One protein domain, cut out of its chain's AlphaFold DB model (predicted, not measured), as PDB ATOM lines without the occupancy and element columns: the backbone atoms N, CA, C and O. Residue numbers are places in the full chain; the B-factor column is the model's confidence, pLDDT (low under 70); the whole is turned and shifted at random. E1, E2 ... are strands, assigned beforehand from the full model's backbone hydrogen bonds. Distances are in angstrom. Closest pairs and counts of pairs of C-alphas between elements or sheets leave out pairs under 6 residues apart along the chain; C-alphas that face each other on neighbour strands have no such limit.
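Overview. This is residues 39 to 125 of the 342 residues of the protein "DUF2183 domain-containing protein" of Paracoccidioides brasiliensis (UniProt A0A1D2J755). With little regular structure, the domain is one strongly twisted antiparallel sheet, ordered E2, E1, E3, E4, with long loops reaching past its ends: residues 50 to 67 at one end, and part of residues 72 to 105 at the other. The printed part has 87 residues, 23 of them in four named strands, E1 to E4 along the chain, with no named helix; the class is all strand. It is only just compact, close to loose, with radius of gyration of the C-alphas 14.0 A and spans of 41 by 29 by 20 A.

Arrangement. Inner strands E1, residues 44 to 49, and E3, residues 106 to 112, are antiparallel at 146 degrees; N 46 and O 111 are 2.8 A apart, within hydrogen-bond range. Edge strand E2, residues 68 to 71, forms a hairpin with E1 at 154 degrees, N 45 to O 70 at 2.8 A. Edge strand E4, residues 119 to 124, forms a hairpin with E3 at 148 degrees, N 108 to O 122 at 2.9 A. E2 and E4 are apart.

Along the chain. E1 begins at C-alpha 44 (-26.562, -3.729, -3.299) and spans 16.5 A; E2 spans 9.9 A, E3 19.4 A. E4 spans 16.7 A to C-alpha 124 (-25.527, 2.101, 13.808).

Size, cuts and confidence. The C-alphas farthest apart, of Gly 62 and Leu 78, are 43.6 A apart. The printed part has no cut. Links E1 to E2 and E2 to E3 are long. The model's pLDDT is under 70 at residues 52 to 65 and 92.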
ATOM      1  N   SER A  39     -28.653 -17.724  -4.535       91.31
ATOM      2  CA  SER A  39     -27.210 -17.949  -4.422       91.31
ATOM      3  C   SER A  39     -26.419 -17.220  -5.506       91.31
ATOM      4  O   SER A  39     -26.968 -16.854  -6.550       91.31
ATOM      5  N   HIS A  40     -25.125 -17.003  -5.257       94.44
ATOM      6  CA  HIS A  40     -24.170 -16.406  -6.201       94.44
ATOM      7  C   HIS A  40     -24.631 -15.078  -6.821       94.44
ATOM      8  O   HIS A  40     -24.314 -14.759  -7.968       94.44
ATOM      9  N   SER A  41     -25.398 -14.301  -6.062       92.88
ATOM     10  CA  SER A  41     -26.015 -13.062  -6.520       92.88
ATOM     11  C   SER A  41     -25.307 -11.857  -5.909       92.88
ATOM     12  O   SER A  41     -24.843 -11.904  -4.769       92.88
ATOM     13  N   LYS A  42     -25.203 -10.767  -6.677       93.62
ATOM     14  CA  LYS A  42     -24.715  -9.484  -6.156       93.62
ATOM     15  C   LYS A  42     -25.818  -8.821  -5.345       93.62
ATOM     16  O   LYS A  42     -26.957  -8.755  -5.802       93.62
ATOM     17  N   VAL A  43     -25.456  -8.281  -4.189       92.94
ATOM     18  CA  VAL A  43     -26.370  -7.528  -3.332       92.94
ATOM     19  C   VAL A  43     -25.902  -6.083  -3.276       92.94
ATOM     20  O   VAL A  43     -24.718  -5.814  -3.082       92.94
ATOM     21  N   SER A  44     -26.833  -5.152  -3.449       93.44
ATOM     22  CA  SER A  44     -26.562  -3.729  -3.299       93.44
ATOM     23  C   SER A  44     -27.760  -2.990  -2.725       93.44
ATOM     24  O   SER A  44     -28.918  -3.379  -2.915       93.44
ATOM     25  N   PHE A  45     -27.463  -1.919  -2.000       92.88
ATOM     26  CA  PHE A  45     -28.435  -1.115  -1.279       92.88
ATOM     27  C   PHE A  45     -28.259   0.359  -1.624       92.88
ATOM     28  O   PHE A  45     -27.141   0.853  -1.744       92.88
ATOM     29  N   HIS A  46     -29.371   1.071  -1.746       91.38
ATOM     30  CA  HIS A  46     -29.391   2.514  -1.560       91.38
ATOM     31  C   HIS A  46     -29.713   2.803  -0.093       91.38
ATOM     32  O   HIS A  46     -30.632   2.203   0.463       91.38
ATOM     33  N   VAL A  47     -28.938   3.672   0.543       90.81
ATOM     34  CA  VAL A  47     -28.983   3.909   1.985       90.81
ATOM     35  C   VAL A  47     -29.229   5.380   2.259       90.81
ATOM     36  O   VAL A  47     -28.511   6.234   1.745       90.81
ATOM     37  N   THR A  48     -30.204   5.676   3.110       89.38
ATOM     38  CA  THR A  48     -30.497   7.039   3.569       89.38
ATOM     39  C   THR A  48     -30.562   7.071   5.096       89.38
ATOM     40  O   THR A  48     -30.878   6.046   5.709       89.38
ATOM     41  N   PRO A  49     -30.303   8.217   5.747       88.44
ATOM     42  CA  PRO A  49     -30.648   8.399   7.149       88.44
ATOM     43  C   PRO A  49     -32.147   8.148   7.345       88.44
ATOM     44  O   PRO A  49     -32.961   8.449   6.468       88.44
ATOM     45  N   ASP A  50     -32.506   7.566   8.484       86.44
ATOM     46  CA  ASP A  50     -33.903   7.478   8.896       86.44
ATOM     47  C   ASP A  50     -34.320   8.803   9.550       86.44
ATOM     48  O   ASP A  50     -33.698   9.239  10.521       86.44
ATOM     49  N   MET A  51     -35.345   9.444   8.991       72.81
ATOM     50  CA  MET A  51     -35.799  10.791   9.359       72.81
ATOM     51  C   MET A  51     -37.081  10.783  10.204       72.81
ATOM     52  O   MET A  51     -37.603  11.850  10.522       72.81
ATOM     53  N   ASP A  52     -37.607   9.607  10.562       68.44
ATOM     54  CA  ASP A  52     -38.766   9.505  11.456       68.44
ATOM     55  C   ASP A  52     -38.445  10.149  12.824       68.44
ATOM     56  O   ASP A  52     -37.327  10.007  13.313       68.44
ATOM     57  N   GLN A  53     -39.412  10.836  13.455       50.47
ATOM     58  CA  GLN A  53     -39.213  11.740  14.615       50.47
ATOM     59  C   GLN A  53     -38.480  11.134  15.836       50.47
ATOM     60  O   GLN A  53     -37.878  11.880  16.604       50.47
ATOM     61  N   ASP A  54     -38.458   9.806  15.983       53.75
ATOM     62  CA  ASP A  54     -37.724   9.086  17.042       53.75
ATOM     63  C   ASP A  54     -36.308   8.623  16.620       53.75
ATOM     64  O   ASP A  54     -35.589   7.979  17.383       53.75
ATOM     65  N   ALA A  55     -35.891   8.877  15.375       50.81
ATOM     66  CA  ALA A  55     -34.547   8.587  14.882       50.81
ATOM     67  C   ALA A  55     -33.614   9.760  15.190       50.81
ATOM     68  O   ALA A  55     -34.006  10.920  15.122       50.81
ATOM     69  N   ALA A  56     -32.327   9.471  15.377       47.62
ATOM     70  CA  ALA A  56     -31.256  10.467  15.435       47.62
ATOM     71  C   ALA A  56     -31.160  11.411  14.200       47.62
ATOM     72  O   ALA A  56     -30.269  12.253  14.163       47.62
ATOM     73  N   GLY A  57     -32.047  11.285  13.200       46.00
ATOM     74  CA  GLY A  57     -32.243  12.228  12.094       46.00
ATOM     75  C   GLY A  57     -33.107  13.454  12.432       46.00
ATOM     76  O   GLY A  57     -33.217  14.354  11.597       46.00
ATOM     77  N   ALA A  58     -33.680  13.531  13.643       46.19
ATOM     78  CA  ALA A  58     -34.328  14.732  14.177       46.19
ATOM     79  C   ALA A  58     -33.294  15.871  14.328       46.19
ATOM     80  O   ALA A  58     -32.663  16.037  15.370       46.19
ATOM     81  N   GLY A  59     -33.053  16.604  13.241       50.59
ATOM     82  CA  GLY A  59     -32.009  17.631  13.141       50.59
ATOM     83  C   GLY A  59     -31.408  17.801  11.740       50.59
ATOM     84  O   GLY A  59     -30.690  18.768  11.512       50.59
ATOM     85  N   LEU A  60     -31.715  16.905  10.793       55.19
ATOM     86  CA  LEU A  60     -31.298  17.013   9.385       55.19
ATOM     87  C   LEU A  60     -32.372  17.678   8.489       55.19
ATOM     88  O   LEU A  60     -32.309  17.578   7.263       55.19
ATOM     89  N   GLU A  61     -33.375  18.342   9.077       53.78
ATOM     90  CA  GLU A  61     -34.425  19.052   8.333       53.78
ATOM     91  C   GLU A  61     -33.816  20.116   7.401       53.78
ATOM     92  O   GLU A  61     -33.096  21.012   7.834       53.78
ATOM     93  N   GLY A  62     -34.104  20.016   6.098       53.06
ATOM     94  CA  GLY A  62     -33.649  20.980   5.089       53.06
ATOM     95  C   GLY A  62     -32.258  20.728   4.490       53.06
ATOM     96  O   GLY A  62     -31.846  21.490   3.615       53.06
ATOM     97  N   ILE A  63     -31.545  19.667   4.891       58.06
ATOM     98  CA  ILE A  63     -30.288  19.254   4.245       58.06
ATOM     99  C   ILE A  63     -30.621  18.368   3.030       58.06
ATOM    100  O   ILE A  63     -31.382  17.414   3.184       58.06
ATOM    101  N   PRO A  64     -30.074  18.629   1.825       56.22
ATOM    102  CA  PRO A  64     -30.172  17.690   0.710       56.22
ATOM    103  C   PRO A  64     -29.516  16.362   1.104       56.22
ATOM    104  O   PRO A  64     -28.310  16.301   1.340       56.22
ATOM    105  N   ILE A  65     -30.316  15.303   1.221       65.38
ATOM    106  CA  ILE A  65     -29.825  13.966   1.548       65.38
ATOM    107  C   ILE A  65     -29.611  13.213   0.238       65.38
ATOM    108  O   ILE A  65     -30.533  12.587  -0.286       65.38
ATOM    109  N   ASP A  66     -28.385  13.250  -0.272       70.19
ATOM    110  CA  ASP A  66     -27.963  12.326  -1.318       70.19
ATOM    111  C   ASP A  66     -27.605  10.991  -0.658       70.19
ATOM    112  O   ASP A  66     -26.535  10.824  -0.079       70.19
ATOM    113  N   GLY A  67     -28.529  10.028  -0.706       82.75
ATOM    114  CA  GLY A  67     -28.291   8.697  -0.151       82.75
ATOM    115  C   GLY A  67     -27.051   8.012  -0.744       82.75
ATOM    116  O   GLY A  67     -26.635   8.270  -1.874       82.75
ATOM    117  N   LEU A  68     -26.476   7.072   0.001       88.19
ATOM    118  CA  LEU A  68     -25.283   6.332  -0.395       88.19
ATOM    119  C   LEU A  68     -25.669   5.030  -1.103       88.19
ATOM    120  O   LEU A  68     -26.466   4.247  -0.595       88.19
ATOM    121  N   ASN A  69     -25.071   4.761  -2.263       90.94
ATOM    122  CA  ASN A  69     -25.160   3.440  -2.883       90.94
ATOM    123  C   ASN A  69     -24.024   2.554  -2.376       90.94
ATOM    124  O   ASN A  69     -22.861   2.945  -2.426       90.94
ATOM    125  N   ILE A  70     -24.376   1.359  -1.912       91.31
ATOM    126  CA  ILE A  70     -23.460   0.389  -1.325       91.31
ATOM    127  C   ILE A  70     -23.581  -0.916  -2.091       91.31
ATOM    128  O   ILE A  70     -24.666  -1.492  -2.165       91.31
ATOM    129  N   ASP A  71     -22.455  -1.409  -2.590       92.94
ATOM    130  CA  ASP A  71     -22.336  -2.775  -3.080       92.94
ATOM    131  C   ASP A  71     -21.760  -3.650  -1.963       92.94
ATOM    132  O   ASP A  71     -20.717  -3.332  -1.385       92.94
ATOM    133  N   ILE A  72     -22.443  -4.750  -1.642       94.00
ATOM    134  CA  ILE A  72     -21.939  -5.727  -0.677       94.00
ATOM    135  C   ILE A  72     -20.736  -6.446  -1.303       94.00
ATOM    136  O   ILE A  72     -20.853  -6.950  -2.425       94.00
ATOM    137  N   PRO A  73     -19.586  -6.535  -0.607       93.56
ATOM    138  CA  PRO A  73     -18.444  -7.288  -1.104       93.56
ATOM    139  C   PRO A  73     -18.788  -8.762  -1.340       93.56
ATOM    140  O   PRO A  73     -19.351  -9.425  -0.470       93.56
ATOM    141  N   GLY A  74     -18.383  -9.283  -2.499       93.00
ATOM    142  CA  GLY A  74     -18.561 -10.688  -2.859       93.00
ATOM    143  C   GLY A  74     -19.921 -11.008  -3.482       93.00
ATOM    144  O   GLY A  74     -20.585 -10.157  -4.073       93.00
ATOM    145  N   LEU A  75     -20.285 -12.285  -3.409       93.94
ATOM    146  CA  LEU A  75     -21.570 -12.821  -3.846       93.94
ATOM    147  C   LEU A  75     -22.225 -13.523  -2.662       93.94
ATOM    148  O   LEU A  75     -21.529 -13.971  -1.750       93.94
ATOM    149  N   THR A  76     -23.544 -13.669  -2.707       93.06
ATOM    150  CA  THR A  76     -24.240 -14.534  -1.754       93.06
ATOM    151  C   THR A  76     -23.747 -15.982  -1.840       93.06
ATOM    152  O   THR A  76     -23.394 -16.471  -2.919       93.06
ATOM    153  N   ASN A  77     -23.732 -16.680  -0.702       90.44
ATOM    154  CA  ASN A  77     -23.382 -18.101  -0.619       90.44
ATOM    155  C   ASN A  77     -24.484 -19.008  -1.220       90.44
ATOM    156  O   ASN A  77     -25.430 -18.527  -1.848       90.44
ATOM    157  N   LEU A  78     -24.369 -20.333  -1.059       87.19
ATOM    158  CA  LEU A  78     -25.343 -21.300  -1.592       87.19
ATOM    159  C   LEU A  78     -26.745 -21.126  -1.000       87.19
ATOM    160  O   LEU A  78     -27.740 -21.396  -1.671       87.19
ATOM    161  N   GLU A  79     -26.809 -20.654   0.233       84.81
ATOM    162  CA  GLU A  79     -28.023 -20.374   0.982       84.81
ATOM    163  C   GLU A  79     -28.582 -18.982   0.677       84.81
ATOM    164  O   GLU A  79     -29.695 -18.678   1.089       84.81
ATOM    165  N   GLY A  80     -27.869 -18.168  -0.103       88.50
ATOM    166  CA  GLY A  80     -28.262 -16.812  -0.468       88.50
ATOM    167  C   GLY A  80     -27.953 -15.751   0.594       88.50
ATOM    168  O   GLY A  80     -28.493 -14.649   0.517       88.50
ATOM    169  N   ASP A  81     -27.069 -16.071   1.537       88.25
ATOM    170  CA  ASP A  81     -26.626 -15.205   2.629       88.25
ATOM    171  C   ASP A  81     -25.297 -14.511   2.307       88.25
ATOM    172  O   ASP A  81     -24.510 -14.967   1.471       88.25
ATOM    173  N   PHE A  82     -25.034 -13.398   2.990       90.56
ATOM    174  CA  PHE A  82     -23.774 -12.659   2.936       90.56
ATOM    175  C   PHE A  82     -23.418 -12.126   4.331       90.56
ATOM    176  O   PHE A  82     -24.303 -11.826   5.128       90.56
ATOM    177  N   ASP A  83     -22.123 -11.989   4.614       89.31
ATOM    178  CA  ASP A  83     -21.613 -11.462   5.882       89.31
ATOM    179  C   ASP A  83     -20.355 -10.632   5.619       89.31
ATOM    180  O   ASP A  83     -19.308 -11.171   5.263       89.31
ATOM    181  N   SER A  84     -20.484  -9.310   5.732       89.94
ATOM    182  CA  SER A  84     -19.431  -8.358   5.380       89.94
ATOM    183  C   SER A  84     -19.497  -7.130   6.275       89.94
ATOM    184  O   SER A  84     -20.569  -6.567   6.499       89.94
ATOM    185  N   PHE A  85     -18.332  -6.655   6.717       90.25
ATOM    186  CA  PHE A  85     -18.207  -5.322   7.294       90.25
ATOM    187  C   PHE A  85     -18.193  -4.279   6.184       90.25
ATOM    188  O   PHE A  85     -17.448  -4.397   5.209       90.25
ATOM    189  N   ILE A  86     -19.018  -3.249   6.346       90.12
ATOM    190  CA  ILE A  86     -19.149  -2.158   5.388       90.12
ATOM    191  C   ILE A  86     -19.082  -0.848   6.141       90.12
ATOM    192  O   ILE A  86     -19.756  -0.651   7.150       90.12
ATOM    193  N   GLU A  87     -18.274   0.059   5.618       87.75
ATOM    194  CA  GLU A  87     -18.167   1.394   6.161       87.75
ATOM    195  C   GLU A  87     -19.252   2.300   5.571       87.75
ATOM    196  O   GLU A  87     -19.339   2.482   4.356       87.75
ATOM    197  N   ILE A  88     -20.074   2.890   6.440       87.56
ATOM    198  CA  ILE A  88     -21.074   3.888   6.053       87.56
ATOM    199  C   ILE A  88     -20.436   5.271   6.187       87.56
ATOM    200  O   ILE A  88     -20.333   5.806   7.291       87.56
ATOM    201  N   ARG A  89     -19.990   5.854   5.069       82.81
ATOM    202  CA  ARG A  89     -19.363   7.185   5.051       82.81
ATOM    203  C   ARG A  89     -20.342   8.253   4.574       82.81
ATOM    204  O   ARG A  89     -20.875   8.139   3.480       82.81
ATOM    205  N   ASN A  90     -20.488   9.302   5.382       73.69
ATOM    206  CA  ASN A  90     -21.006  10.620   5.014       73.69
ATOM    207  C   ASN A  90     -22.208  10.628   4.037       73.69
ATOM    208  O   ASN A  90     -22.089  11.075   2.898       73.69
ATOM    209  N   VAL A  91     -23.362  10.141   4.495       73.81
ATOM    210  CA  VAL A  91     -24.616  10.045   3.723       73.81
ATOM    211  C   VAL A  91     -25.305  11.411   3.548       73.81
ATOM    212  O   VAL A  91     -26.113  11.578   2.649       73.81
ATOM    213  N   SER A  92     -25.030  12.408   4.396       68.75
ATOM    214  CA  SER A  92     -25.704  13.721   4.303       68.75
ATOM    215  C   SER A  92     -24.843  14.917   4.731       68.75
ATOM    216  O   SER A  92     -25.361  15.916   5.225       68.75
ATOM    217  N   GLY A  93     -23.516  14.818   4.651       70.31
ATOM    218  CA  GLY A  93     -22.583  15.850   5.138       70.31
ATOM    219  C   GLY A  93     -22.336  15.814   6.654       70.31
ATOM    220  O   GLY A  93     -21.234  16.123   7.099       70.31
ATOM    221  N   ALA A  94     -23.346  15.416   7.436       74.88
ATOM    222  CA  ALA A  94     -23.338  15.403   8.904       74.88
ATOM    223  C   ALA A  94     -23.766  14.053   9.526       74.88
ATOM    224  O   ALA A  94     -23.872  13.936  10.744       74.88
ATOM    225  N   PHE A  95     -24.025  13.038   8.700       80.44
ATOM    226  CA  PHE A  95     -24.480  11.711   9.119       80.44
ATOM    227  C   PHE A  95     -23.715  10.614   8.351       80.44
ATOM    228  O   PHE A  95     -23.496  10.781   7.151       80.44
ATOM    229  N   PRO A  96     -23.370   9.466   8.963       88.75
ATOM    230  CA  PRO A  96     -23.574   9.156  10.374       88.75
ATOM    231  C   PRO A  96     -22.569   9.885  11.267       88.75
ATOM    232  O   PRO A  96     -21.434  10.137  10.865       88.75
ATOM    233  N   ILE A  97     -22.988  10.187  12.492       89.25
ATOM    234  CA  ILE A  97     -22.100  10.648  13.559       89.25
ATOM    235  C   ILE A  97     -21.155   9.486  13.908       89.25
ATOM    236  O   ILE A  97     -21.639   8.359  14.087       89.25
ATOM    237  N   PRO A  98     -19.832   9.706  14.008       90.00
ATOM    238  CA  PRO A  98     -18.899   8.674  14.443       90.00
ATOM    239  C   PRO A  98     -19.340   8.028  15.761       90.00
ATOM    240  O   PRO A  98     -19.775   8.705  16.689       90.00
ATOM    241  N   GLY A  99     -19.237   6.701  15.867       89.38
ATOM    242  CA  GLY A  99     -19.772   5.967  17.021       89.38
ATOM    243  C   GLY A  99     -19.133   6.347  18.364       89.38
ATOM    244  O   GLY A  99     -19.757   6.176  19.401       89.38
ATOM    245  N   ASN A 100     -17.910   6.878  18.360       91.25
ATOM    246  CA  ASN A 100     -17.222   7.411  19.542       91.25
ATOM    247  C   ASN A 100     -17.660   8.841  19.923       91.25
ATOM    248  O   ASN A 100     -17.277   9.318  20.986       91.25
ATOM    249  N   GLU A 101     -18.435   9.516  19.075       91.94
ATOM    250  CA  GLU A 101     -18.930  10.885  19.276       91.94
ATOM    251  C   GLU A 101     -20.423  10.927  19.640       91.94
ATOM    252  O   GLU A 101     -20.967  11.990  19.932       91.94
ATOM    253  N   THR A 102     -21.102   9.777  19.660       89.50
ATOM    254  CA  THR A 102     -22.506   9.668  20.064       89.50
ATOM    255  C   THR A 102     -22.730   8.483  20.990       89.50
ATOM    256  O   THR A 102     -22.088   7.444  20.883       89.50
ATOM    257  N   ARG A 103     -23.692   8.636  21.896       87.56
ATOM    258  CA  ARG A 103     -24.199   7.571  22.771       87.56
ATOM    259  C   ARG A 103     -25.532   6.993  22.295       87.56
ATOM    260  O   ARG A 103     -25.946   5.930  22.749       87.56
ATOM    261  N   LYS A 104     -26.157   7.650  21.314       88.31
ATOM    262  CA  LYS A 104     -27.449   7.266  20.749       88.31
ATOM    263  C   LYS A 104     -27.284   6.388  19.517       88.31
ATOM    264  O   LYS A 104     -26.474   6.685  18.636       88.31
ATOM    265  N   THR A 105     -28.115   5.355  19.430       91.38
ATOM    266  CA  THR A 105     -28.274   4.557  18.214       91.38
ATOM    267  C   THR A 105     -28.776   5.431  17.068       91.38
ATOM    268  O   THR A 105     -29.739   6.185  17.210       91.38
ATOM    269  N   GLN A 106     -28.137   5.304  15.908       90.94
ATOM    270  CA  GLN A 106     -28.552   5.980  14.683       90.94
ATOM    271  C   GLN A 106     -29.225   4.979  13.744       90.94
ATOM    272  O   GLN A 106     -28.855   3.805  13.717       90.94
ATOM    273  N   ARG A 107     -30.214   5.429  12.969       90.56
ATOM    274  CA  ARG A 107     -31.004   4.573  12.076       90.56
ATOM    275  C   ARG A 107     -30.774   4.931  10.613       90.56
ATOM    276  O   ARG A 107     -30.588   6.094  10.261       90.56
ATOM    277  N   LEU A 108     -30.811   3.906   9.776       91.00
ATOM    278  CA  LEU A 108     -30.656   3.970   8.331       91.00
ATOM    279  C   LEU A 108     -31.830   3.260   7.669       91.00
ATOM    280  O   LEU A 108     -32.168   2.149   8.079       91.00
ATOM    281  N   LYS A 109     -32.395   3.829   6.604       90.81
ATOM    282  CA  LYS A 109     -33.256   3.076   5.686       90.81
ATOM    283  C   LYS A 109     -32.387   2.463   4.590       90.81
ATOM    284  O   LYS A 109     -31.553   3.142   3.994       90.81
ATOM    285  N   LEU A 110     -32.579   1.172   4.343       91.50
ATOM    286  CA  LEU A 110     -31.916   0.414   3.285       91.50
ATOM    287  C   LEU A 110     -32.952   0.039   2.231       91.50
ATOM    288  O   LEU A 110     -33.987  -0.539   2.561       91.50
ATOM    289  N   TYR A 111     -32.634   0.306   0.971       92.00
ATOM    290  CA  TYR A 111     -33.437  -0.057  -0.189       92.00
ATOM    291  C   TYR A 111     -32.620  -0.995  -1.078       92.00
ATOM    292  O   TYR A 111     -31.686  -0.564  -1.756       92.00
ATOM    293  N   SER A 112     -32.934  -2.289  -1.056       91.31
ATOM    294  CA  SER A 112     -32.294  -3.289  -1.911       91.31
ATOM    295  C   SER A 112     -32.579  -2.995  -3.380       91.31
ATOM    296  O   SER A 112     -33.731  -2.818  -3.777       91.31
ATOM    297  N   ARG A 113     -31.539  -2.993  -4.213       87.56
ATOM    298  CA  ARG A 113     -31.710  -2.856  -5.663       87.56
ATOM    299  C   ARG A 113     -32.246  -4.152  -6.276       87.56
ATOM    300  O   ARG A 113     -31.941  -5.246  -5.811       87.56
ATOM    301  N   GLY A 114     -33.029  -4.020  -7.348       81.75
ATOM    302  CA  GLY A 114     -33.607  -5.160  -8.074       81.75
ATOM    303  C   GLY A 114     -34.921  -5.697  -7.495       81.75
ATOM    304  O   GLY A 114     -35.370  -6.764  -7.906       81.75
ATOM    305  N   THR A 115     -35.549  -4.978  -6.559       80.50
ATOM    306  CA  THR A 115     -36.871  -5.310  -6.007       80.50
ATOM    307  C   THR A 115     -37.618  -4.050  -5.578       80.50
ATOM    308  O   THR A 115     -37.016  -3.118  -5.051       80.50
ATOM    309  N   ASP A 116     -38.943  -4.054  -5.721       73.88
ATOM    310  CA  ASP A 116     -39.815  -2.962  -5.259       73.88
ATOM    311  C   ASP A 116     -40.244  -3.131  -3.786       73.88
ATOM    312  O   ASP A 116     -40.993  -2.327  -3.241       73.88
ATOM    313  N   THR A 117     -39.803  -4.211  -3.128       76.50
ATOM    314  CA  THR A 117     -40.257  -4.614  -1.777       76.50
ATOM    315  C   THR A 117     -39.114  -4.833  -0.779       76.50
ATOM    316  O   THR A 117     -39.319  -5.345   0.327       76.50
ATOM    317  N   GLY A 118     -37.888  -4.476  -1.169       77.06
ATOM    318  CA  GLY A 118     -36.674  -4.658  -0.375       77.06
ATOM    319  C   GLY A 118     -36.342  -3.455   0.498       77.06
ATOM    320  O   GLY A 118     -35.247  -2.919   0.384       77.06
ATOM    321  N   ASN A 119     -37.270  -3.001   1.340       86.44
ATOM    322  CA  ASN A 119     -36.982  -1.980   2.345       86.44
ATOM    323  C   ASN A 119     -36.630  -2.618   3.699       86.44
ATOM    324  O   ASN A 119     -37.264  -3.580   4.137       86.44
ATOM    325  N   SER A 120     -35.615  -2.079   4.370       88.50
ATOM    326  CA  SER A 120     -35.210  -2.489   5.716       88.50
ATOM    327  C   SER A 120     -34.706  -1.292   6.520       88.50
ATOM    328  O   SER A 120     -34.446  -0.224   5.969       88.50
ATOM    329  N   THR A 121     -34.578  -1.469   7.832       90.38
ATOM    330  CA  THR A 121     -33.932  -0.502   8.727       90.38
ATOM    331  C   THR A 121     -32.648  -1.120   9.262       90.38
ATOM    332  O   THR A 121     -32.680  -2.236   9.778       90.38
ATOM    333  N   ALA A 122     -31.529  -0.409   9.147       91.69
ATOM    334  CA  ALA A 122     -30.285  -0.764   9.822       91.69
ATOM    335  C   ALA A 122     -30.006   0.199  10.974       91.69
ATOM    336  O   ALA A 122     -30.486   1.335  10.997       91.69
ATOM    337  N   TYR A 123     -29.208  -0.273  11.925       93.31
ATOM    338  CA  TYR A 123     -28.893   0.437  13.155       93.31
ATOM    339  C   TYR A 123     -27.380   0.579  13.270       93.31
ATOM    340  O   TYR A 123     -26.655  -0.414  13.210       93.31
ATOM    341  N   LEU A 124     -26.906   1.808  13.444       93.38
ATOM    342  CA  LEU A 124     -25.527   2.101  13.808       93.38
ATOM    343  C   LEU A 124     -25.487   2.283  15.322       93.38
ATOM    344  O   LEU A 124     -25.947   3.294  15.859       93.38
ATOM    345  N   ILE A 125     -24.987   1.256  15.999       94.81
ATOM    346  CA  ILE A 125     -24.968   1.161  17.456       94.81
ATOM    347  C   ILE A 125     -23.613   1.687  17.961       94.81
ATOM    348  O   ILE A 125     -22.574   1.231  17.474       94.81
TER     349      ILE A 125